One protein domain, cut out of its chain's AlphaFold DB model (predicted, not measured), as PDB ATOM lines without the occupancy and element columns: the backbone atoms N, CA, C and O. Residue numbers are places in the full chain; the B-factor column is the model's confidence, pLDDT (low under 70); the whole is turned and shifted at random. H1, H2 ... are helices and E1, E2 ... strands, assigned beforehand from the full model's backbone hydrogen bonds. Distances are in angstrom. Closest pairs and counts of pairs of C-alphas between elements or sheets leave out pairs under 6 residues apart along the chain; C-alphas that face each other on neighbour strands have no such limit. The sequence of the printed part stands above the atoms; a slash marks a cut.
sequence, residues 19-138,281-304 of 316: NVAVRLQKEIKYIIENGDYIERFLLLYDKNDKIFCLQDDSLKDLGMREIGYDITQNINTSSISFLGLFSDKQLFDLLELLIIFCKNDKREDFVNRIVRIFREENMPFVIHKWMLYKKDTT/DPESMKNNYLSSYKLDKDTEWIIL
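This is residues 19 to 138 and 281 to 304 of the 316 residues of an uncharacterized protein of Microgenomates group bacterium GW2011_GWA2_40_6 (UniProt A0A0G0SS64). Three helices, H1, H4 and H5, make a loose bundle, with a small three-stranded sheet at the end of H1 and a strand hairpin, E3 and E4, packed on H4 and H5 away from H1. H2 and H3 form a pair near H4, and H6 makes a corner with the end of H4 at its own first residues, 282 to 286, while from its other end, after Tyr 293, residues 294 to 300 run back to E5 at the sheet's edge. The printed part has 144 residues, with six named helices and five named strands in the order H1 E1 E2 H2 H3 H4 H5 E3 E4 H6 E5. The larger sheet has the order E2, E1, E5 and is mixed, the hairpin sheet is antiparallel, and the class is mixed, helices and strands. The whole is compact, with a radius of gyration of the C-alphas of 14.8 A and spans of 48 by 32 by 29 A.

In the larger sheet the inner strand E1, residues 43 to 46, has the edge strands E2, residues 51 to 54, and E5, residues 301 to 303, as neighbours. E1 and E2 are an antiparallel hairpin, with N 44 and O 53 2.8 A apart, within hydrogen-bond range. E1 and E5 are parallel at 22 degrees, with N 45 and O 301 2.9 A apart. H1, residues 19 to 33, only grazes this sheet with its residues 29 to 33; its closest C-alphas to E2 are those of Glu 33 and Phe 52, 4.5 A. H1 touches H5, residues 107 to 120, at a shallow tilt of 20 degrees, opposite ways, closest at the C-alphas of Leu 24 and Ile 114, 7.0 A. With H4, residues 88 to 100, they form a bundle, three helices together. H1 and H4 only just touch, with 3 pairs of C-alphas within 8 A, the closest those of Ile 28 and Leu 95, 7.5 A; they run the same way at a shallow tilt of 33 degrees, only just short of steep. H4 and H5, a helical hairpin, also only just touch, with 3 such pairs, through residue 99 of H4 and residues 107 to 111 of H5; the C-alphas of Ile 99 and Arg 107 are closest, 6.4 A. E3, residues 125 to 128, and E4, residues 131 to 134, are an antiparallel hairpin, with N 126 and O 133 3.0 A apart. The closest C-alphas of H5 and E3 are those of Phe 118 and Phe 125, 6.3 A; those of H4 and E4 are Glu 96 and Met 131, 6.0 A. H6, residues 282 to 293, touches H4 with residues 282 to 286 alone, about perpendicular at 87 degrees, closest at the C-alphas of Ile 100 and Pro 282, 4.8 A. H2, residues 56 to 67, touches H3, residues 71 to 74, closest at the C-alphas of Gly 63 and Ile 71, 5.5 A. H2 is close to H4 but not clearly touching, the C-alphas of Ile 67 and Asp 93 being closest, 7.5 A. In H1, H2, H4, H5 and H6 every O i to N i+4 pair is within hydrogen-bond range; H3 is too short for such a pair.

H1 begins at C-alpha 19, (-14.890, -8.152, 11.088), and is 21.1 A long. H5 is 20.1 A, H4 18.5 A, H6 16.5 A and H2 15.2 A long. H6 begins at C-alpha 282, (8.009, -3.287, -4.706). E5 ends at C-alpha 303, (-15.632, -5.713, -21.385).

The C-alphas farthest apart are those of Thr 137 and Leu 304, 51.2 A. Residues 139 to 280 are not printed, and C-alphas 138 and 281 are 25.8 A apart across the cut. The link from H3 to H4, residues 75 to 87, is long; in it residues 75 to 76 pair antiparallel with residues 81 to 82. The mean pLDDT of the printed part is 83.3, and residues 83 to 86, 135 to 138, 300 and 302 to 304 are under 70.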
ATOM      1  N   ASN A  19     -14.652  -9.590  11.280       84.44
ATOM      2  CA  ASN A  19     -14.890  -8.152  11.088       84.44
ATOM      3  C   ASN A  19     -13.729  -7.477  10.342       84.44
ATOM      4  O   ASN A  19     -13.964  -6.749   9.377       84.44
ATOM      5  N   VAL A  20     -12.486  -7.744  10.746       88.44
ATOM      6  CA  VAL A  20     -11.279  -7.197  10.118       88.44
ATOM      7  C   VAL A  20     -11.159  -7.699   8.684       88.44
ATOM      8  O   VAL A  20     -10.945  -6.898   7.775       88.44
ATOM      9  N   ALA A  21     -11.387  -8.994   8.450       86.19
ATOM     10  CA  ALA A  21     -11.366  -9.575   7.108       86.19
ATOM     11  C   ALA A  21     -12.385  -8.897   6.171       86.19
ATOM     12  O   ALA A  21     -12.045  -8.538   5.043       86.19
ATOM     13  N   VAL A  22     -13.607  -8.638   6.650       86.06
ATOM     14  CA  VAL A  22     -14.643  -7.916   5.888       86.06
ATOM     15  C   VAL A  22     -14.242  -6.463   5.617       86.06
ATOM     16  O   VAL A  22     -14.502  -5.940   4.533       86.06
ATOM     17  N   ARG A  23     -13.611  -5.781   6.578       89.94
ATOM     18  CA  ARG A  23     -13.123  -4.407   6.375       89.94
ATOM     19  C   ARG A  23     -12.007  -4.355   5.331       89.94
ATOM     20  O   ARG A  23     -12.053  -3.496   4.456       89.94
ATOM     21  N   LEU A  24     -11.061  -5.292   5.384       91.12
ATOM     22  CA  LEU A  24      -9.991  -5.417   4.393       91.12
ATOM     23  C   LEU A  24     -10.556  -5.695   2.997       91.12
ATOM     24  O   LEU A  24     -10.154  -5.034   2.049       91.12
ATOM     25  N   GLN A  25     -11.537  -6.593   2.870       88.25
ATOM     26  CA  GLN A  25     -12.238  -6.847   1.603       88.25
ATOM     27  C   GLN A  25     -12.859  -5.583   1.015       88.25
ATOM     28  O   GLN A  25     -12.702  -5.308  -0.172       88.25
ATOM     29  N   LYS A  26     -13.558  -4.799   1.844       89.31
ATOM     30  CA  LYS A  26     -14.170  -3.539   1.410       89.31
ATOM     31  C   LYS A  26     -13.125  -2.531   0.945       89.31
ATOM     32  O   LYS A  26     -13.359  -1.850  -0.048       89.31
ATOM     33  N   GLU A  27     -11.985  -2.453   1.628       92.62
ATOM     34  CA  GLU A  27     -10.893  -1.570   1.213       92.62
ATOM     35  C   GLU A  27     -10.265  -2.045  -0.104       92.62
ATOM     36  O   GLU A  27     -10.092  -1.243  -1.011       92.62
ATOM     37  N   ILE A  28     -10.004  -3.348  -0.257       91.62
ATOM     38  CA  ILE A  28      -9.509  -3.933  -1.513       91.62
ATOM     39  C   ILE A  28     -10.467  -3.613  -2.663       91.62
ATOM     40  O   ILE A  28     -10.041  -3.126  -3.707       91.62
ATOM     41  N   LYS A  29     -11.769  -3.829  -2.448       90.12
ATOM     42  CA  LYS A  29     -12.810  -3.516  -3.425       90.12
ATOM     43  C   LYS A  29     -12.784  -2.040  -3.821       90.12
ATOM     44  O   LYS A  29     -12.732  -1.741  -5.007       90.12
ATOM     45  N   TYR A  30     -12.733  -1.132  -2.847       91.38
ATOM     46  CA  TYR A  30     -12.636   0.307  -3.101       91.38
ATOM     47  C   TYR A  30     -11.399   0.675  -3.938       91.38
ATOM     48  O   TYR A  30     -11.497   1.451  -4.886       91.38
ATOM     49  N   ILE A  31     -10.237   0.112  -3.598       92.81
ATOM     50  CA  ILE A  31      -8.958   0.362  -4.279       92.81
ATOM     51  C   ILE A  31      -9.011  -0.084  -5.746       92.81
ATOM     52  O   ILE A  31      -8.497   0.619  -6.618       92.81
ATOM     53  N   ILE A  32      -9.658  -1.220  -6.014       91.25
ATOM     54  CA  ILE A  32      -9.847  -1.768  -7.361       91.25
ATOM     55  C   ILE A  32     -10.860  -0.931  -8.144       91.25
ATOM     56  O   ILE A  32     -10.514  -0.439  -9.212       91.25
ATOM     57  N   GLU A  33     -12.061  -0.703  -7.600       89.81
ATOM     58  CA  GLU A  33     -13.154   0.016  -8.279       89.81
ATOM     59  C   GLU A  33     -12.783   1.457  -8.645       89.81
ATOM     60  O   GLU A  33     -13.261   1.985  -9.646       89.81
ATOM     61  N   ASN A  34     -11.914   2.094  -7.854       86.69
ATOM     62  CA  ASN A  34     -11.415   3.434  -8.141       86.69
ATOM     63  C   ASN A  34     -10.530   3.467  -9.405       86.69
ATOM     64  O   ASN A  34     -10.447   4.496 -10.065       86.69
ATOM     65  N   GLY A  35      -9.859   2.361  -9.753       84.19
ATOM     66  CA  GLY A  35      -8.988   2.237 -10.932       84.19
ATOM     67  C   GLY A  35      -7.685   3.052 -10.878       84.19
ATOM     68  O   GLY A  35      -6.722   2.764 -11.596       84.19
ATOM     69  N   ASP A  36      -7.597   4.047  -9.993       90.62
ATOM     70  CA  ASP A  36      -6.421   4.908  -9.899       90.62
ATOM     71  C   ASP A  36      -5.267   4.286  -9.114       90.62
ATOM     72  O   ASP A  36      -4.132   4.713  -9.311       90.62
ATOM     73  N   TYR A  37      -5.510   3.279  -8.272       93.69
ATOM     74  CA  TYR A  37      -4.480   2.708  -7.397       93.69
ATOM     75  C   TYR A  37      -3.665   1.591  -8.036       93.69
ATOM     76  O   TYR A  37      -2.472   1.505  -7.772       93.69
ATOM     77  N   ILE A  38      -4.290   0.712  -8.814       93.00
ATOM     78  CA  ILE A  38      -3.668  -0.523  -9.311       93.00
ATOM     79  C   ILE A  38      -3.197  -0.324 -10.756       93.00
ATOM     80  O   ILE A  38      -3.771   0.467 -11.506       93.00
ATOM     81  N   GLU A  39      -2.116  -1.001 -11.142       90.31
ATOM     82  CA  GLU A  39      -1.635  -1.006 -12.528       90.31
ATOM     83  C   GLU A  39      -2.696  -1.556 -13.495       90.31
ATOM     84  O   GLU A  39      -3.378  -2.538 -13.195       90.31
ATOM     85  N   ARG A  40      -2.822  -0.943 -14.681       88.38
ATOM     86  CA  ARG A  40      -3.937  -1.211 -15.610       88.38
ATOM     87  C   ARG A  40      -3.995  -2.652 -16.098       88.38
ATOM     88  O   ARG A  40      -5.090  -3.172 -16.265       88.38
ATOM     89  N   PHE A  41      -2.850  -3.313 -16.260       85.94
ATOM     90  CA  PHE A  41      -2.815  -4.697 -16.740       85.94
ATOM     91  C   PHE A  41      -3.542  -5.691 -15.811       85.94
ATOM     92  O   PHE A  41      -3.971  -6.741 -16.279       85.94
ATOM     93  N   LEU A  42      -3.694  -5.368 -14.517       88.88
ATOM     94  CA  LEU A  42      -4.458  -6.171 -13.551       88.88
ATOM     95  C   LEU A  42      -5.935  -5.791 -13.485       88.88
ATOM     96  O   LEU A  42      -6.693  -6.445 -12.768       88.88
ATOM     97  N   LEU A  43      -6.333  -4.726 -14.171       90.00
ATOM     98  CA  LEU A  43      -7.675  -4.183 -14.120       90.00
ATOM     99  C   LEU A  43      -8.421  -4.459 -15.415       90.00
ATOM    100  O   LEU A  43      -7.871  -4.457 -16.516       90.00
ATOM    101  N   LEU A  44      -9.719  -4.642 -15.258       89.06
ATOM    102  CA  LEU A  44     -10.667  -4.762 -16.339       89.06
ATOM    103  C   LEU A  44     -11.809  -3.780 -16.083       89.06
ATOM    104  O   LEU A  44     -12.364  -3.748 -14.987       89.06
ATOM    105  N   TYR A  45     -12.133  -2.954 -17.077       87.19
ATOM    106  CA  TYR A  45     -13.248  -2.016 -16.983       87.19
ATOM    107  C   TYR A  45     -14.536  -2.675 -17.478       87.19
ATOM    108  O   TYR A  45     -14.646  -3.040 -18.656       87.19
ATOM    109  N   ASP A  46     -15.516  -2.807 -16.585       83.44
ATOM    110  CA  ASP A  46     -16.865  -3.232 -16.936       83.44
ATOM    111  C   ASP A  46     -17.686  -2.017 -17.372       83.44
ATOM    112  O   ASP A  46     -18.047  -1.151 -16.571       83.44
ATOM    113  N   LYS A  47     -18.000  -1.945 -18.668       81.69
ATOM    114  CA  LYS A  47     -18.818  -0.861 -19.223       81.69
ATOM    115  C   LYS A  47     -20.267  -0.883 -18.740       81.69
ATOM    116  O   LYS A  47     -20.887   0.182 -18.734       81.69
ATOM    117  N   ASN A  48     -20.796  -2.046 -18.360       79.88
ATOM    118  CA  ASN A  48     -22.187  -2.188 -17.933       79.88
ATOM    119  C   ASN A  48     -22.380  -1.539 -16.560       79.88
ATOM    120  O   ASN A  48     -23.236  -0.671 -16.391       79.88
ATOM    121  N   ASP A  49     -21.514  -1.905 -15.616       78.88
ATOM    122  CA  ASP A  49     -21.581  -1.442 -14.229       78.88
ATOM    123  C   ASP A  49     -20.757  -0.166 -13.982       78.88
ATOM    124  O   ASP A  49     -20.908   0.485 -12.948       78.88
ATOM    125  N   LYS A  50     -19.929   0.243 -14.957       83.12
ATOM    126  CA  LYS A  50     -19.010   1.396 -14.892       83.12
ATOM    127  C   LYS A  50     -18.029   1.311 -13.724       83.12
ATOM    128  O   LYS A  50     -17.719   2.319 -13.088       83.12
ATOM    129  N   ILE A  51     -17.539   0.106 -13.461       85.50
ATOM    130  CA  ILE A  51     -16.580  -0.189 -12.396       85.50
ATOM    131  C   ILE A  51     -15.347  -0.886 -12.963       85.50
ATOM    132  O   ILE A  51     -15.392  -1.507 -14.026       85.50
ATOM    133  N   PHE A  52     -14.243  -0.786 -12.232       88.56
ATOM    134  CA  PHE A  52     -13.075  -1.625 -12.459       88.56
ATOM    135  C   PHE A  52     -13.152  -2.891 -11.602       88.56
ATOM    136  O   PHE A  52     -13.544  -2.844 -10.437       88.56
ATOM    137  N   CYS A  53     -12.719  -4.000 -12.187       90.12
ATOM    138  CA  CYS A  53     -12.623  -5.327 -11.589       90.12
ATOM    139  C   CYS A  53     -11.201  -5.869 -11.782       90.12
ATOM    140  O   CYS A  53     -10.439  -5.335 -12.592       90.12
ATOM    141  N   LEU A  54     -10.829  -6.943 -11.079       89.94
ATOM    142  CA  LEU A  54      -9.557  -7.620 -11.363       89.94
ATOM    143  C   LEU A  54      -9.670  -8.447 -12.645       89.94
ATOM    144  O   LEU A  54     -10.677  -9.110 -12.881       89.94
ATOM    145  N   GLN A  55      -8.627  -8.429 -13.469       89.25
ATOM    146  CA  GLN A  55      -8.561  -9.246 -14.674       89.25
ATOM    147  C   GLN A  55      -8.111 -10.670 -14.308       89.25
ATOM    148  O   GLN A  55      -6.992 -10.877 -13.829       89.25
ATOM    149  N   ASP A  56      -9.003 -11.644 -14.516       87.38
ATOM    150  CA  ASP A  56      -8.831 -13.036 -14.072       87.38
ATOM    151  C   ASP A  56      -7.531 -13.678 -14.559       87.38
ATOM    152  O   ASP A  56      -6.771 -14.208 -13.748       87.38
ATOM    153  N   ASP A  57      -7.242 -13.629 -15.862       85.94
ATOM    154  CA  ASP A  57      -6.102 -14.367 -16.421       85.94
ATOM    155  C   ASP A  57      -4.760 -13.855 -15.889       85.94
ATOM    156  O   ASP A  57      -3.888 -14.645 -15.533       85.94
ATOM    157  N   SER A  58      -4.611 -12.536 -15.766       86.62
ATOM    158  CA  SER A  58      -3.417 -11.882 -15.234       86.62
ATOM    159  C   SER A  58      -3.239 -12.238 -13.770       86.62
ATOM    160  O   SER A  58      -2.133 -12.568 -13.347       86.62
ATOM    161  N   LEU A  59      -4.326 -12.222 -12.995       87.31
ATOM    162  CA  LEU A  59      -4.276 -12.554 -11.580       87.31
ATOM    163  C   LEU A  59      -3.979 -14.044 -11.350       87.31
ATOM    164  O   LEU A  59      -3.209 -14.392 -10.453       87.31
ATOM    165  N   LYS A  60      -4.541 -14.923 -12.181       88.69
ATOM    166  CA  LYS A  60      -4.254 -16.359 -12.190       88.69
ATOM    167  C   LYS A  60      -2.796 -16.641 -12.532       88.69
ATOM    168  O   LYS A  60      -2.136 -17.386 -11.806       88.69
ATOM    169  N   ASP A  61      -2.285 -16.045 -13.605       84.19
ATOM    170  CA  ASP A  61      -0.895 -16.210 -14.036       84.19
ATOM    171  C   ASP A  61       0.079 -15.745 -12.957       84.19
ATOM    172  O   ASP A  61       1.048 -16.435 -12.628       84.19
ATOM    173  N   LEU A  62      -0.202 -14.585 -12.377       84.31
ATOM    174  CA  LEU A  62       0.564 -14.006 -11.289       84.31
ATOM    175  C   LEU A  62       0.506 -14.887 -10.031       84.31
ATOM    176  O   LEU A  62       1.551 -15.195  -9.459       84.31
ATOM    177  N   GLY A  63      -0.669 -15.396  -9.654       84.19
ATOM    178  CA  GLY A  63      -0.808 -16.323  -8.531       84.19
ATOM    179  C   GLY A  63      -0.026 -17.622  -8.732       84.19
ATOM    180  O   GLY A  63       0.749 -18.028  -7.861       84.19
ATOM    181  N   MET A  64      -0.146 -18.251  -9.901       83.06
ATOM    182  CA  MET A  64       0.551 -19.505 -10.200       83.06
ATOM    183  C   MET A  64       2.076 -19.352 -10.174       83.06
ATOM    184  O   MET A  64       2.770 -20.265  -9.731       83.06
ATOM    185  N   ARG A  65       2.603 -18.213 -10.637       77.38
ATOM    186  CA  ARG A  65       4.052 -17.984 -10.768       77.38
ATOM    187  C   ARG A  65       4.700 -17.494  -9.482       77.38
ATOM    188  O   ARG A  65       5.802 -17.934  -9.154       77.38
ATOM    189  N   GLU A  66       4.011 -16.618  -8.761       77.44
ATOM    190  CA  GLU A  66       4.575 -15.945  -7.597       77.44
ATOM    191  C   GLU A  66       4.151 -16.588  -6.272       77.44
ATOM    192  O   GLU A  66       4.945 -16.701  -5.335       77.44
ATOM    193  N   ILE A  67       2.898 -17.044  -6.177       77.00
ATOM    194  CA  ILE A  67       2.360 -17.669  -4.962       77.00
ATOM    195  C   ILE A  67       2.474 -19.202  -5.007       77.00
ATOM    196  O   ILE A  67       2.683 -19.846  -3.968       77.00
ATOM    197  N   GLY A  68       2.358 -19.777  -6.207       78.12
ATOM    198  CA  GLY A  68       2.340 -21.219  -6.452       78.12
ATOM    199  C   GLY A  68       0.937 -21.834  -6.480       78.12
ATOM    200  O   GLY A  68       0.822 -23.057  -6.419       78.12
ATOM    201  N   TYR A  69      -0.124 -21.019  -6.545       83.94
ATOM    202  CA  TYR A  69      -1.504 -21.478  -6.737       83.94
ATOM    203  C   TYR A  69      -2.363 -20.434  -7.467       83.94
ATOM    204  O   TYR A  69      -2.041 -19.249  -7.492       83.94
ATOM    205  N   ASP A  70      -3.487 -20.871  -8.028       86.62
ATOM    206  CA  ASP A  70      -4.448 -20.011  -8.721       86.62
ATOM    207  C   ASP A  70      -5.355 -19.279  -7.718       86.62
ATOM    208  O   ASP A  70      -6.247 -19.870  -7.101       86.62
ATOM    209  N   ILE A  71      -5.108 -17.982  -7.520       84.25
ATOM    210  CA  ILE A  71      -5.853 -17.170  -6.551       84.25
ATOM    211  C   ILE A  71      -7.297 -16.897  -6.991       84.25
ATOM    212  O   ILE A  71      -8.163 -16.746  -6.127       84.25
ATOM    213  N   THR A  72      -7.586 -16.937  -8.299       86.69
ATOM    214  CA  THR A  72      -8.936 -16.698  -8.842       86.69
ATOM    215  C   THR A  72      -9.929 -17.788  -8.438       86.69
ATOM    216  O   THR A  72     -11.121 -17.533  -8.329       86.69
ATOM    217  N   GLN A  73      -9.455 -18.988  -8.080       85.25
ATOM    218  CA  GLN A  73     -10.324 -20.068  -7.595       85.25
ATOM    219  C   GLN A  73     -11.041 -19.729  -6.282       85.25
ATOM    220  O   GLN A  73     -12.033 -20.368  -5.939       85.25
ATOM    221  N   ASN A  74     -10.533 -18.746  -5.536       81.12
ATOM    222  CA  ASN A  74     -10.998 -18.435  -4.189       81.12
ATOM    223  C   ASN A  74     -11.606 -17.026  -4.088       81.12
ATOM    224  O   ASN A  74     -12.132 -16.654  -3.038       81.12
ATOM    225  N   ILE A  75     -11.563 -16.237  -5.164       84.06
ATOM    226  CA  ILE A  75     -12.121 -14.885  -5.205       84.06
ATOM    227  C   ILE A  75     -12.962 -14.710  -6.464       84.06
ATOM    228  O   ILE A  75     -12.572 -15.119  -7.548       84.06
ATOM    229  N   ASN A  76     -14.109 -14.058  -6.338       82.56
ATOM    230  CA  ASN A  76     -14.809 -13.514  -7.488       82.56
ATOM    231  C   ASN A  76     -14.177 -12.157  -7.801       82.56
ATOM    232  O   ASN A  76     -14.336 -11.212  -7.035       82.56
ATOM    233  N   THR A  77     -13.442 -12.064  -8.899       82.88
ATOM    234  CA  THR A  77     -12.707 -10.860  -9.316       82.88
ATOM    235  C   THR A  77     -13.592  -9.707  -9.774       82.88
ATOM    236  O   THR A  77     -13.138  -8.564  -9.766       82.88
ATOM    237  N   SER A  78     -14.849  -9.985 -10.127       75.75
ATOM    238  CA  SER A  78     -15.826  -8.965 -10.521       75.75
ATOM    239  C   SER A  78     -16.457  -8.291  -9.303       75.75
ATOM    240  O   SER A  78     -16.545  -7.074  -9.221       75.75
ATOM    241  N   SER A  79     -16.881  -9.075  -8.311       73.06
ATOM    242  CA  SER A  79     -17.514  -8.539  -7.098       73.06
ATOM    243  C   SER A  79     -16.534  -8.280  -5.951       73.06
ATOM    244  O   SER A  79     -16.920  -7.663  -4.952       73.06
ATOM    245  N   ILE A  80     -15.306  -8.801  -6.065       72.81
ATOM    246  CA  ILE A  80     -14.305  -8.917  -4.994       72.81
ATOM    247  C   ILE A  80     -14.885  -9.661  -3.774       72.81
ATOM    248  O   ILE A  80     -14.513  -9.437  -2.625       72.81
ATOM    249  N   SER A  81     -15.834 -10.575  -4.013       73.31
ATOM    250  CA  SER A  81     -16.376 -11.448  -2.971       73.31
ATOM    251  C   SER A  81     -15.589 -12.746  -2.909       73.31
ATOM    252  O   SER A  81     -15.369 -13.385  -3.937       73.31
ATOM    253  N   PHE A  82     -15.223 -13.192  -1.716       73.31
ATOM    254  CA  PHE A  82     -14.535 -14.468  -1.563       73.31
ATOM    255  C   PHE A  82     -15.467 -15.662  -1.778       73.31
ATOM    256  O   PHE A  82     -16.628 -15.650  -1.367       73.31
ATOM    257  N   LEU A  83     -14.950 -16.678  -2.467       64.81
ATOM    258  CA  LEU A  83     -15.661 -17.899  -2.829       64.81
ATOM    259  C   LEU A  83     -15.281 -19.019  -1.850       64.81
ATOM    260  O   LEU A  83     -14.102 -19.309  -1.659       64.81
ATOM    261  N   GLY A  84     -16.276 -19.686  -1.259       63.12
ATOM    262  CA  GLY A  84     -16.062 -20.884  -0.437       63.12
ATOM    263  C   GLY A  84     -15.239 -20.658   0.844       63.12
ATOM    264  O   GLY A  84     -15.392 -19.644   1.525       63.12
ATOM    265  N   LEU A  85     -14.401 -21.643   1.200       58.06
ATOM    266  CA  LEU A  85     -13.492 -21.607   2.357       58.06
ATOM    267  C   LEU A  85     -12.241 -20.778   2.028       58.06
ATOM    268  O   LEU A  85     -11.160 -21.318   1.805       58.06
ATOM    269  N   PHE A  86     -12.400 -19.459   1.980       67.44
ATOM    270  CA  PHE A  86     -11.277 -18.539   1.837       67.44
ATOM    271  C   PHE A  86     -10.497 -18.444   3.149       67.44
ATOM    272  O   PHE A  86     -11.064 -18.124   4.193       67.44
ATOM    273  N   SER A  87      -9.196 -18.723   3.103       74.00
ATOM    274  CA  SER A  87      -8.320 -18.611   4.272       74.00
ATOM    275  C   SER A  87      -7.722 -17.209   4.389       74.00
ATOM    276  O   SER A  87      -7.390 -16.579   3.386       74.00
ATOM    277  N   ASP A  88      -7.459 -16.749   5.614       77.88
ATOM    278  CA  ASP A  88      -6.771 -15.467   5.859       77.88
ATOM    279  C   ASP A  88      -5.407 -15.364   5.161       77.88
ATOM    280  O   ASP A  88      -4.932 -14.277   4.845       77.88
ATOM    281  N   LYS A  89      -4.782 -16.508   4.872       79.12
ATOM    282  CA  LYS A  89      -3.521 -16.587   4.123       79.12
ATOM    283  C   LYS A  89      -3.706 -16.075   2.701       79.12
ATOM    284  O   LYS A  89      -2.906 -15.280   2.227       79.12
ATOM    285  N   GLN A  90      -4.797 -16.483   2.056       82.38
ATOM    286  CA  GLN A  90      -5.139 -16.040   0.709       82.38
ATOM    287  C   GLN A  90      -5.535 -14.556   0.693       82.38
ATOM    288  O   GLN A  90      -5.220 -13.866  -0.275       82.38
ATOM    289  N   LEU A  91      -6.161 -14.043   1.765       85.50
ATOM    290  CA  LEU A  91      -6.428 -12.605   1.923       85.50
ATOM    291  C   LEU A  91      -5.127 -11.806   1.914       85.50
ATOM    292  O   LEU A  91      -5.017 -10.793   1.229       85.50
ATOM    293  N   PHE A  92      -4.155 -12.256   2.702       86.06
ATOM    294  CA  PHE A  92      -2.873 -11.582   2.826       86.06
ATOM    295  C   PHE A  92      -2.052 -11.691   1.548       86.06
ATOM    296  O   PHE A  92      -1.517 -10.683   1.100       86.06
ATOM    297  N   ASP A  93      -2.026 -12.859   0.906       85.38
ATOM    298  CA  ASP A  93      -1.362 -13.023  -0.388       85.38
ATOM    299  C   ASP A  93      -1.968 -12.078  -1.447       85.38
ATOM    300  O   ASP A  93      -1.223 -11.415  -2.168       85.38
ATOM    301  N   LEU A  94      -3.300 -11.911  -1.486       88.62
ATOM    302  CA  LEU A  94      -3.946 -10.919  -2.355       88.62
ATOM    303  C   LEU A  94      -3.543  -9.479  -1.995       88.62
ATOM    304  O   LEU A  94      -3.195  -8.704  -2.881       88.62
ATOM    305  N   LEU A  95      -3.588  -9.108  -0.712       90.69
ATOM    306  CA  LEU A  95      -3.236  -7.759  -0.255       90.69
ATOM    307  C   LEU A  95      -1.820  -7.367  -0.667       90.69
ATOM    308  O   LEU A  95      -1.607  -6.279  -1.194       90.69
ATOM    309  N   GLU A  96      -0.853  -8.243  -0.439       88.69
ATOM    310  CA  GLU A  96       0.537  -7.940  -0.750       88.69
ATOM    311  C   GLU A  96       0.797  -7.827  -2.248       88.69
ATOM    312  O   GLU A  96       1.522  -6.924  -2.672       88.69
ATOM    313  N   LEU A  97       0.165  -8.682  -3.059       90.19
ATOM    314  CA  LEU A  97       0.194  -8.543  -4.512       90.19
ATOM    315  C   LEU A  97      -0.335  -7.181  -4.944       90.19
ATOM    316  O   LEU A  97       0.315  -6.480  -5.718       90.19
ATOM    317  N   LEU A  98      -1.478  -6.770  -4.399       92.25
ATOM    318  CA  LEU A  98      -2.047  -5.464  -4.705       92.25
ATOM    319  C   LEU A  98      -1.136  -4.320  -4.244       92.25
ATOM    320  O   LEU A  98      -1.089  -3.299  -4.918       92.25
ATOM    321  N   ILE A  99      -0.381  -4.464  -3.149       92.88
ATOM    322  CA  ILE A  99       0.588  -3.444  -2.711       92.88
ATOM    323  C   ILE A  99       1.784  -3.361  -3.677       92.88
ATOM    324  O   ILE A  99       2.225  -2.255  -4.011       92.88
ATOM    325  N   ILE A 100       2.301  -4.501  -4.152       90.25
ATOM    326  CA  ILE A 100       3.394  -4.549  -5.143       90.25
ATOM    327  C   ILE A 100       2.959  -3.862  -6.439       90.25
ATOM    328  O   ILE A 100       3.644  -2.962  -6.930       90.25
ATOM    329  N   PHE A 101       1.790  -4.244  -6.955       91.38
ATOM    330  CA  PHE A 101       1.230  -3.733  -8.206       91.38
ATOM    331  C   PHE A 101       0.339  -2.498  -8.019       91.38
ATOM    332  O   PHE A 101      -0.461  -2.153  -8.888       91.38
ATOM    333  N   CYS A 102       0.495  -1.798  -6.896       94.00
ATOM    334  CA  CYS A 102      -0.031  -0.454  -6.726       94.00
ATOM    335  C   CYS A 102       0.892   0.546  -7.435       94.00
ATOM    336  O   CYS A 102       2.126   0.422  -7.390       94.00
ATOM    337  N   LYS A 103       0.295   1.561  -8.065       92.31
ATOM    338  CA  LYS A 103       1.013   2.694  -8.648       92.31
ATOM    339  C   LYS A 103       1.847   3.378  -7.571       92.31
ATOM    340  O   LYS A 103       1.424   3.536  -6.423       92.31
ATOM    341  N   ASN A 104       3.056   3.780  -7.947       91.69
ATOM    342  CA  ASN A 104       4.067   4.222  -6.992       91.69
ATOM    343  C   ASN A 104       3.609   5.423  -6.140       91.69
ATOM    344  O   ASN A 104       3.865   5.456  -4.940       91.69
ATOM    345  N   ASP A 105       2.879   6.367  -6.737       93.00
ATOM    346  CA  ASP A 105       2.332   7.563  -6.084       93.00
ATOM    347  C   ASP A 105       1.116   7.285  -5.180       93.00
ATOM    348  O   ASP A 105       0.741   8.134  -4.373       93.00
ATOM    349  N   LYS A 106       0.503   6.101  -5.288       94.88
ATOM    350  CA  LYS A 106      -0.675   5.687  -4.504       94.88
ATOM    351  C   LYS A 106      -0.358   4.668  -3.413       94.88
ATOM    352  O   LYS A 106      -1.150   4.499  -2.485       94.88
ATOM    353  N   ARG A 107       0.800   4.007  -3.495       93.06
ATOM    354  CA  ARG A 107       1.174   2.890  -2.616       93.06
ATOM    355  C   ARG A 107       1.183   3.266  -1.138       93.06
ATOM    356  O   ARG A 107       0.692   2.496  -0.320       93.06
ATOM    357  N   GLU A 108       1.719   4.434  -0.789       93.12
ATOM    358  CA  GLU A 108       1.774   4.879   0.609       93.12
ATOM    359  C   GLU A 108       0.371   5.090   1.200       93.12
ATOM    360  O   GLU A 108       0.093   4.618   2.302       93.12
ATOM    361  N   ASP A 109      -0.540   5.722   0.452       94.94
ATOM    362  CA  ASP A 109      -1.931   5.898   0.884       94.94
ATOM    363  C   ASP A 109      -2.641   4.547   1.051       94.94
ATOM    364  O   ASP A 109      -3.296   4.309   2.068       94.94
ATOM    365  N   PHE A 110      -2.441   3.620   0.107       94.94
ATOM    366  CA  PHE A 110      -3.001   2.275   0.205       94.94
ATOM    367  C   PHE A 110      -2.500   1.532   1.453       94.94
ATOM    368  O   PHE A 110      -3.304   1.026   2.239       94.94
ATOM    369  N   VAL A 111      -1.188   1.530   1.699       93.38
ATOM    370  CA  VAL A 111      -0.602   0.916   2.902       93.38
ATOM    371  C   VAL A 111      -1.160   1.561   4.174       93.38
ATOM    372  O   VAL A 111      -1.547   0.848   5.103       93.38
ATOM    373  N   ASN A 112      -1.278   2.891   4.218       94.06
ATOM    374  CA  ASN A 112      -1.816   3.611   5.373       94.06
ATOM    375  C   ASN A 112      -3.276   3.244   5.675       94.06
ATOM    376  O   ASN A 112      -3.646   3.122   6.846       94.06
ATOM    377  N   ARG A 113      -4.101   3.011   4.649       94.81
ATOM    378  CA  ARG A 113      -5.491   2.552   4.810       94.81
ATOM    379  C   ARG A 113      -5.567   1.180   5.469       94.81
ATOM    380  O   ARG A 113      -6.339   1.005   6.413       94.81
ATOM    381  N   ILE A 114      -4.728   0.240   5.036       94.75
ATOM    382  CA  ILE A 114      -4.662  -1.106   5.619       94.75
ATOM    383  C   ILE A 114      -4.123  -1.059   7.056       94.75
ATOM    384  O   ILE A 114      -4.729  -1.624   7.968       94.75
ATOM    385  N   VAL A 115      -3.038  -0.315   7.298       91.12
ATOM    386  CA  VAL A 115      -2.464  -0.136   8.645       91.12
ATOM    387  C   VAL A 115      -3.464   0.514   9.603       91.12
ATOM    388  O   VAL A 115      -3.512   0.150  10.779       91.12
ATOM    389  N   ARG A 116      -4.291   1.450   9.123       93.94
ATOM    390  CA  ARG A 116      -5.361   2.054   9.923       93.94
ATOM    391  C   ARG A 116      -6.383   1.010  10.376       93.94
ATOM    392  O   ARG A 116      -6.727   1.015  11.552       93.94
ATOM    393  N   ILE A 117      -6.807   0.101   9.493       93.56
ATOM    394  CA  ILE A 117      -7.724  -0.994   9.854       93.56
ATOM    395  C   ILE A 117      -7.106  -1.856  10.960       93.56
ATOM    396  O   ILE A 117      -7.759  -2.107  11.969       93.56
ATOM    397  N   PHE A 118      -5.833  -2.245  10.827       91.06
ATOM    398  CA  PHE A 118      -5.161  -3.020  11.873       91.06
ATOM    399  C   PHE A 118      -5.069  -2.269  13.199       91.06
ATOM    400  O   PHE A 118      -5.293  -2.860  14.249       91.06
ATOM    401  N   ARG A 119      -4.769  -0.967  13.170       88.12
ATOM    402  CA  ARG A 119      -4.644  -0.155  14.386       88.12
ATOM    403  C   ARG A 119      -5.976   0.021  15.109       88.12
ATOM    404  O   ARG A 119      -6.011  -0.091  16.328       88.12
ATOM    405  N   GLU A 120      -7.044   0.321  14.376       89.06
ATOM    406  CA  GLU A 120      -8.381   0.527  14.946       89.06
ATOM    407  C   GLU A 120      -8.931  -0.744  15.598       89.06
ATOM    408  O   GLU A 120      -9.588  -0.668  16.631       89.06
ATOM    409  N   GLU A 121      -8.609  -1.902  15.026       87.88
ATOM    410  CA  GLU A 121      -9.054  -3.218  15.502       87.88
ATOM    411  C   GLU A 121      -8.004  -3.884  16.415       87.88
ATOM    412  O   GLU A 121      -8.113  -5.055  16.758       87.88
ATOM    413  N   ASN A 122      -6.964  -3.137  16.810       84.75
ATOM    414  CA  ASN A 122      -5.881  -3.575  17.695       84.75
ATOM    415  C   ASN A 122      -5.181  -4.876  17.247       84.75
ATOM    416  O   ASN A 122      -4.699  -5.672  18.057       84.75
ATOM    417  N   MET A 123      -5.113  -5.084  15.934       85.38
ATOM    418  CA  MET A 123      -4.525  -6.264  15.322       85.38
ATOM    419  C   MET A 123      -2.995  -6.196  15.368       85.38
ATOM    420  O   MET A 123      -2.404  -5.162  15.040       85.38
ATOM    421  N   PRO A 124      -2.311  -7.308  15.685       80.12
ATOM    422  CA  PRO A 124      -0.860  -7.353  15.767       80.12
ATOM    423  C   PRO A 124      -0.246  -7.512  14.371       80.12
ATOM    424  O   PRO A 124       0.565  -8.401  14.172       80.12
ATOM    425  N   PHE A 125      -0.631  -6.708  13.380       82.56
ATOM    426  CA  PHE A 125      -0.078  -6.776  12.024       82.56
ATOM    427  C   PHE A 125       0.531  -5.450  11.606       82.56
ATOM    428  O   PHE A 125       0.069  -4.372  11.975       82.56
ATOM    429  N   VAL A 126       1.588  -5.548  10.814       80.38
ATOM    430  CA  VAL A 126       2.347  -4.418  10.290       80.38
ATOM    431  C   VAL A 126       2.766  -4.726   8.861       80.38
ATOM    432  O   VAL A 126       2.952  -5.886   8.489       80.38
ATOM    433  N   ILE A 127       2.887  -3.672   8.058       83.25
ATOM    434  CA  ILE A 127       3.338  -3.755   6.671       83.25
ATOM    435  C   ILE A 127       4.727  -3.135   6.592       83.25
ATOM    436  O   ILE A 127       4.934  -2.007   7.040       83.25
ATOM    437  N   HIS A 128       5.683  -3.861   6.019       76.75
ATOM    438  CA  HIS A 128       7.011  -3.339   5.712       76.75
ATOM    439  C   HIS A 128       7.259  -3.499   4.220       76.75
ATOM    440  O   HIS A 128       7.278  -4.618   3.708       76.75
ATOM    441  N   LYS A 129       7.434  -2.363   3.532       79.31
ATOM    442  CA  LYS A 129       7.404  -2.268   2.068       79.31
ATOM    443  C   LYS A 129       6.068  -2.790   1.529       79.31
ATOM    444  O   LYS A 129       5.105  -2.037   1.497       79.31
ATOM    445  N   TRP A 130       6.003  -4.061   1.166       83.19
ATOM    446  CA  TRP A 130       4.803  -4.735   0.671       83.19
ATOM    447  C   TRP A 130       4.430  -5.975   1.487       83.19
ATOM    448  O   TRP A 130       3.378  -6.549   1.246       83.19
ATOM    449  N   MET A 131       5.263  -6.385   2.447       78.50
ATOM    450  CA  MET A 131       5.079  -7.625   3.201       78.50
ATOM    451  C   MET A 131       4.243  -7.391   4.454       78.50
ATOM    452  O   MET A 131       4.547  -6.485   5.237       78.50
ATOM    453  N   LEU A 132       3.255  -8.254   4.679       80.50
ATOM    454  CA  LEU A 132       2.498  -8.334   5.921       80.50
ATOM    455  C   LEU A 132       3.214  -9.271   6.895       80.50
ATOM    456  O   LEU A 132       3.564 -10.403   6.571       80.50
ATOM    457  N   TYR A 133       3.413  -8.814   8.128       73.44
ATOM    458  CA  TYR A 133       3.953  -9.652   9.192       73.44
ATOM    459  C   TYR A 133       3.221  -9.398  10.502       73.44
ATOM    460  O   TYR A 133       2.736  -8.300  10.789       73.44
ATOM    461  N   LYS A 134       3.117 -10.464  11.293       73.19
ATOM    462  CA  LYS A 134       2.492 -10.419  12.605       73.19
ATOM    463  C   LYS A 134       3.510  -9.914  13.625       73.19
ATOM    464  O   LYS A 134       4.548 -10.537  13.831       73.19
ATOM    465  N   LYS A 135       3.188  -8.801  14.271       66.75
ATOM    466  CA  LYS A 135       3.798  -8.263  15.486       66.75
ATOM    467  C   LYS A 135       3.338  -9.086  16.697       66.75
ATOM    468  O   LYS A 135       2.723  -8.543  17.608       66.75
ATOM    469  N   ASP A 136       3.518 -10.405  16.686       59.81
ATOM    470  CA  ASP A 136       3.188 -11.229  17.854       59.81
ATOM    471  C   ASP A 136       4.417 -11.647  18.659       59.81
ATOM    472  O   ASP A 136       5.568 -11.422  18.292       59.81
ATOM    473  N   THR A 137       4.128 -12.274  19.796       49.28
ATOM    474  CA  THR A 137       5.076 -12.866  20.739       49.28
ATOM    475  C   THR A 137       5.845 -14.069  20.180       49.28
ATOM    476  O   THR A 137       6.655 -14.639  20.905       49.28
ATOM    477  N   THR A 138       5.611 -14.489  18.926       52.09
ATOM    478  CA  THR A 138       6.390 -15.574  18.300       52.09
ATOM    479  C   THR A 138       7.724 -15.095  17.730       52.09
ATOM    480  O   THR A 138       8.531 -15.921  17.290       52.09
ATOM    481  N   ASP A 281      12.549  -4.064  -3.497       78.25
ATOM    482  CA  ASP A 281      11.664  -2.911  -3.518       78.25
ATOM    483  C   ASP A 281      10.431  -3.249  -4.378       78.25
ATOM    484  O   ASP A 281      10.598  -3.867  -5.435       78.25
ATOM    485  N   PRO A 282       9.200  -2.894  -3.959       82.62
ATOM    486  CA  PRO A 282       8.009  -3.287  -4.706       82.62
ATOM    487  C   PRO A 282       8.041  -2.792  -6.157       82.62
ATOM    488  O   PRO A 282       7.550  -3.486  -7.045       82.62
ATOM    489  N   GLU A 283       8.688  -1.654  -6.429       86.50
ATOM    490  CA  GLU A 283       8.869  -1.166  -7.795       86.50
ATOM    491  C   GLU A 283       9.836  -2.047  -8.595       86.50
ATOM    492  O   GLU A 283       9.567  -2.376  -9.751       86.50
ATOM    493  N   SER A 284      10.931  -2.491  -7.976       83.56
ATOM    494  CA  SER A 284      11.862  -3.447  -8.583       83.56
ATOM    495  C   SER A 284      11.184  -4.785  -8.873       83.56
ATOM    496  O   SER A 284      11.347  -5.315  -9.968       83.56
ATOM    497  N   MET A 285      10.379  -5.312  -7.944       80.75
ATOM    498  CA  MET A 285       9.625  -6.557  -8.154       80.75
ATOM    499  C   MET A 285       8.637  -6.432  -9.306       80.75
ATOM    500  O   MET A 285       8.621  -7.277 -10.201       80.75
ATOM    501  N   LYS A 286       7.858  -5.347  -9.318       86.31
ATOM    502  CA  LYS A 286       6.923  -5.040 -10.398       86.31
ATOM    503  C   LYS A 286       7.644  -4.952 -11.743       86.31
ATOM    504  O   LYS A 286       7.238  -5.609 -12.694       86.31
ATOM    505  N   ASN A 287       8.737  -4.196 -11.828       85.75
ATOM    506  CA  ASN A 287       9.498  -4.037 -13.071       85.75
ATOM    507  C   ASN A 287      10.144  -5.350 -13.532       85.75
ATOM    508  O   ASN A 287      10.130  -5.659 -14.725       85.75
ATOM    509  N   ASN A 288      10.665  -6.153 -12.605       79.88
ATOM    510  CA  ASN A 288      11.186  -7.486 -12.901       79.88
ATOM    511  C   ASN A 288      10.087  -8.402 -13.451       79.88
ATOM    512  O   ASN A 288      10.322  -9.109 -14.428       79.88
ATOM    513  N   TYR A 289       8.883  -8.355 -12.879       80.81
ATOM    514  CA  TYR A 289       7.732  -9.114 -13.364       80.81
ATOM    515  C   TYR A 289       7.314  -8.666 -14.771       80.81
ATOM    516  O   TYR A 289       7.301  -9.471 -15.704       80.81
ATOM    517  N   LEU A 290       7.049  -7.368 -14.955       83.31
ATOM    518  CA  LEU A 290       6.626  -6.806 -16.240       83.31
ATOM    519  C   LEU A 290       7.644  -7.098 -17.351       83.31
ATOM    520  O   LEU A 290       7.266  -7.510 -18.446       83.31
ATOM    521  N   SER A 291       8.941  -6.961 -17.061       82.88
ATOM    522  CA  SER A 291      10.013  -7.244 -18.024       82.88
ATOM    523  C   SER A 291      10.166  -8.735 -18.331       82.88
ATOM    524  O   SER A 291      10.251  -9.103 -19.506       82.88
ATOM    525  N   SER A 292      10.146  -9.603 -17.314       77.69
ATOM    526  CA  SER A 292      10.273 -11.059 -17.484       77.69
ATOM    527  C   SER A 292       9.158 -11.636 -18.353       77.69
ATOM    528  O   SER A 292       9.384 -12.583 -19.107       77.69
ATOM    529  N   TYR A 293       7.968 -11.039 -18.278       74.25
ATOM    530  CA  TYR A 293       6.779 -11.505 -18.987       74.25
ATOM    531  C   TYR A 293       6.370 -10.626 -20.168       74.25
ATOM    532  O   TYR A 293       5.380 -10.931 -20.827       74.25
ATOM    533  N   LYS A 294       7.159  -9.589 -20.480       78.81
ATOM    534  CA  LYS A 294       6.905  -8.635 -21.573       78.81
ATOM    535  C   LYS A 294       5.488  -8.047 -21.523       78.81
ATOM    536  O   LYS A 294       4.847  -7.882 -22.559       78.81
ATOM    537  N   LEU A 295       5.006  -7.766 -20.317       77.06
ATOM    538  CA  LEU A 295       3.702  -7.157 -20.094       77.06
ATOM    539  C   LEU A 295       3.829  -5.642 -20.199       77.06
ATOM    540  O   LEU A 295       4.707  -5.039 -19.577       77.06
ATOM    541  N   ASP A 296       2.934  -5.031 -20.967       74.94
ATOM    542  CA  ASP A 296       2.796  -3.584 -20.987       74.94
ATOM    543  C   ASP A 296       1.896  -3.149 -19.822       74.94
ATOM    544  O   ASP A 296       0.741  -3.571 -19.715       74.94
ATOM    545  N   LYS A 297       2.440  -2.303 -18.942       72.38
ATOM    546  CA  LYS A 297       1.735  -1.740 -17.781       72.38
ATOM    547  C   LYS A 297       0.487  -0.946 -18.177       72.38
ATOM    548  O   LYS A 297      -0.436  -0.845 -17.372       72.38
ATOM    549  N   ASP A 298       0.475  -0.403 -19.395       76.75
ATOM    550  CA  ASP A 298      -0.580   0.464 -19.913       76.75
ATOM    551  C   ASP A 298      -1.667  -0.328 -20.666       76.75
ATOM    552  O   ASP A 298      -2.641   0.265 -21.134       76.75
ATOM    553  N   THR A 299      -1.542  -1.663 -20.739       76.38
ATOM    554  CA  THR A 299      -2.551  -2.549 -21.341       76.38
ATOM    555  C   THR A 299      -3.900  -2.351 -20.657       76.38
ATOM    556  O   THR A 299      -4.025  -2.547 -19.448       76.38
ATOM    557  N   GLU A 300      -4.917  -1.986 -21.436       68.69
ATOM    558  CA  GLU A 300      -6.281  -1.780 -20.957       68.69
ATOM    559  C   GLU A 300      -7.185  -2.928 -21.415       68.69
ATOM    560  O   GLU A 300      -7.278  -3.220 -22.610       68.69
ATOM    561  N   TRP A 301      -7.871  -3.563 -20.465       71.88
ATOM    562  CA  TRP A 301      -8.873  -4.590 -20.740       71.88
ATOM    563  C   TRP A 301     -10.272  -4.003 -20.585       71.88
ATOM    564  O   TRP A 301     -10.603  -3.409 -19.557       71.88
ATOM    565  N   ILE A 302     -11.112  -4.181 -21.603       69.38
ATOM    566  CA  ILE A 302     -12.465  -3.623 -21.644       69.38
ATOM    567  C   ILE A 302     -13.451  -4.756 -21.909       69.38
ATOM    568  O   ILE A 302     -13.341  -5.437 -22.929       69.38
ATOM    569  N   ILE A 303     -14.454  -4.912 -21.042       63.62
ATOM    570  CA  ILE A 303     -15.632  -5.713 -21.385       63.62
ATOM    571  C   ILE A 303     -16.544  -4.852 -22.252       63.62
ATOM    572  O   ILE A 303     -17.003  -3.781 -21.848       63.62
ATOM    573  N   LEU A 304     -16.776  -5.315 -23.476       58.62
ATOM    574  CA  LEU A 304     -17.796  -4.758 -24.354       58.62
ATOM    575  C   LEU A 304     -19.155  -5.359 -23.983       58.62
ATOM    576  O   LEU A 304     -19.217  -6.487 -23.489       58.62
TER     577      LEU A 304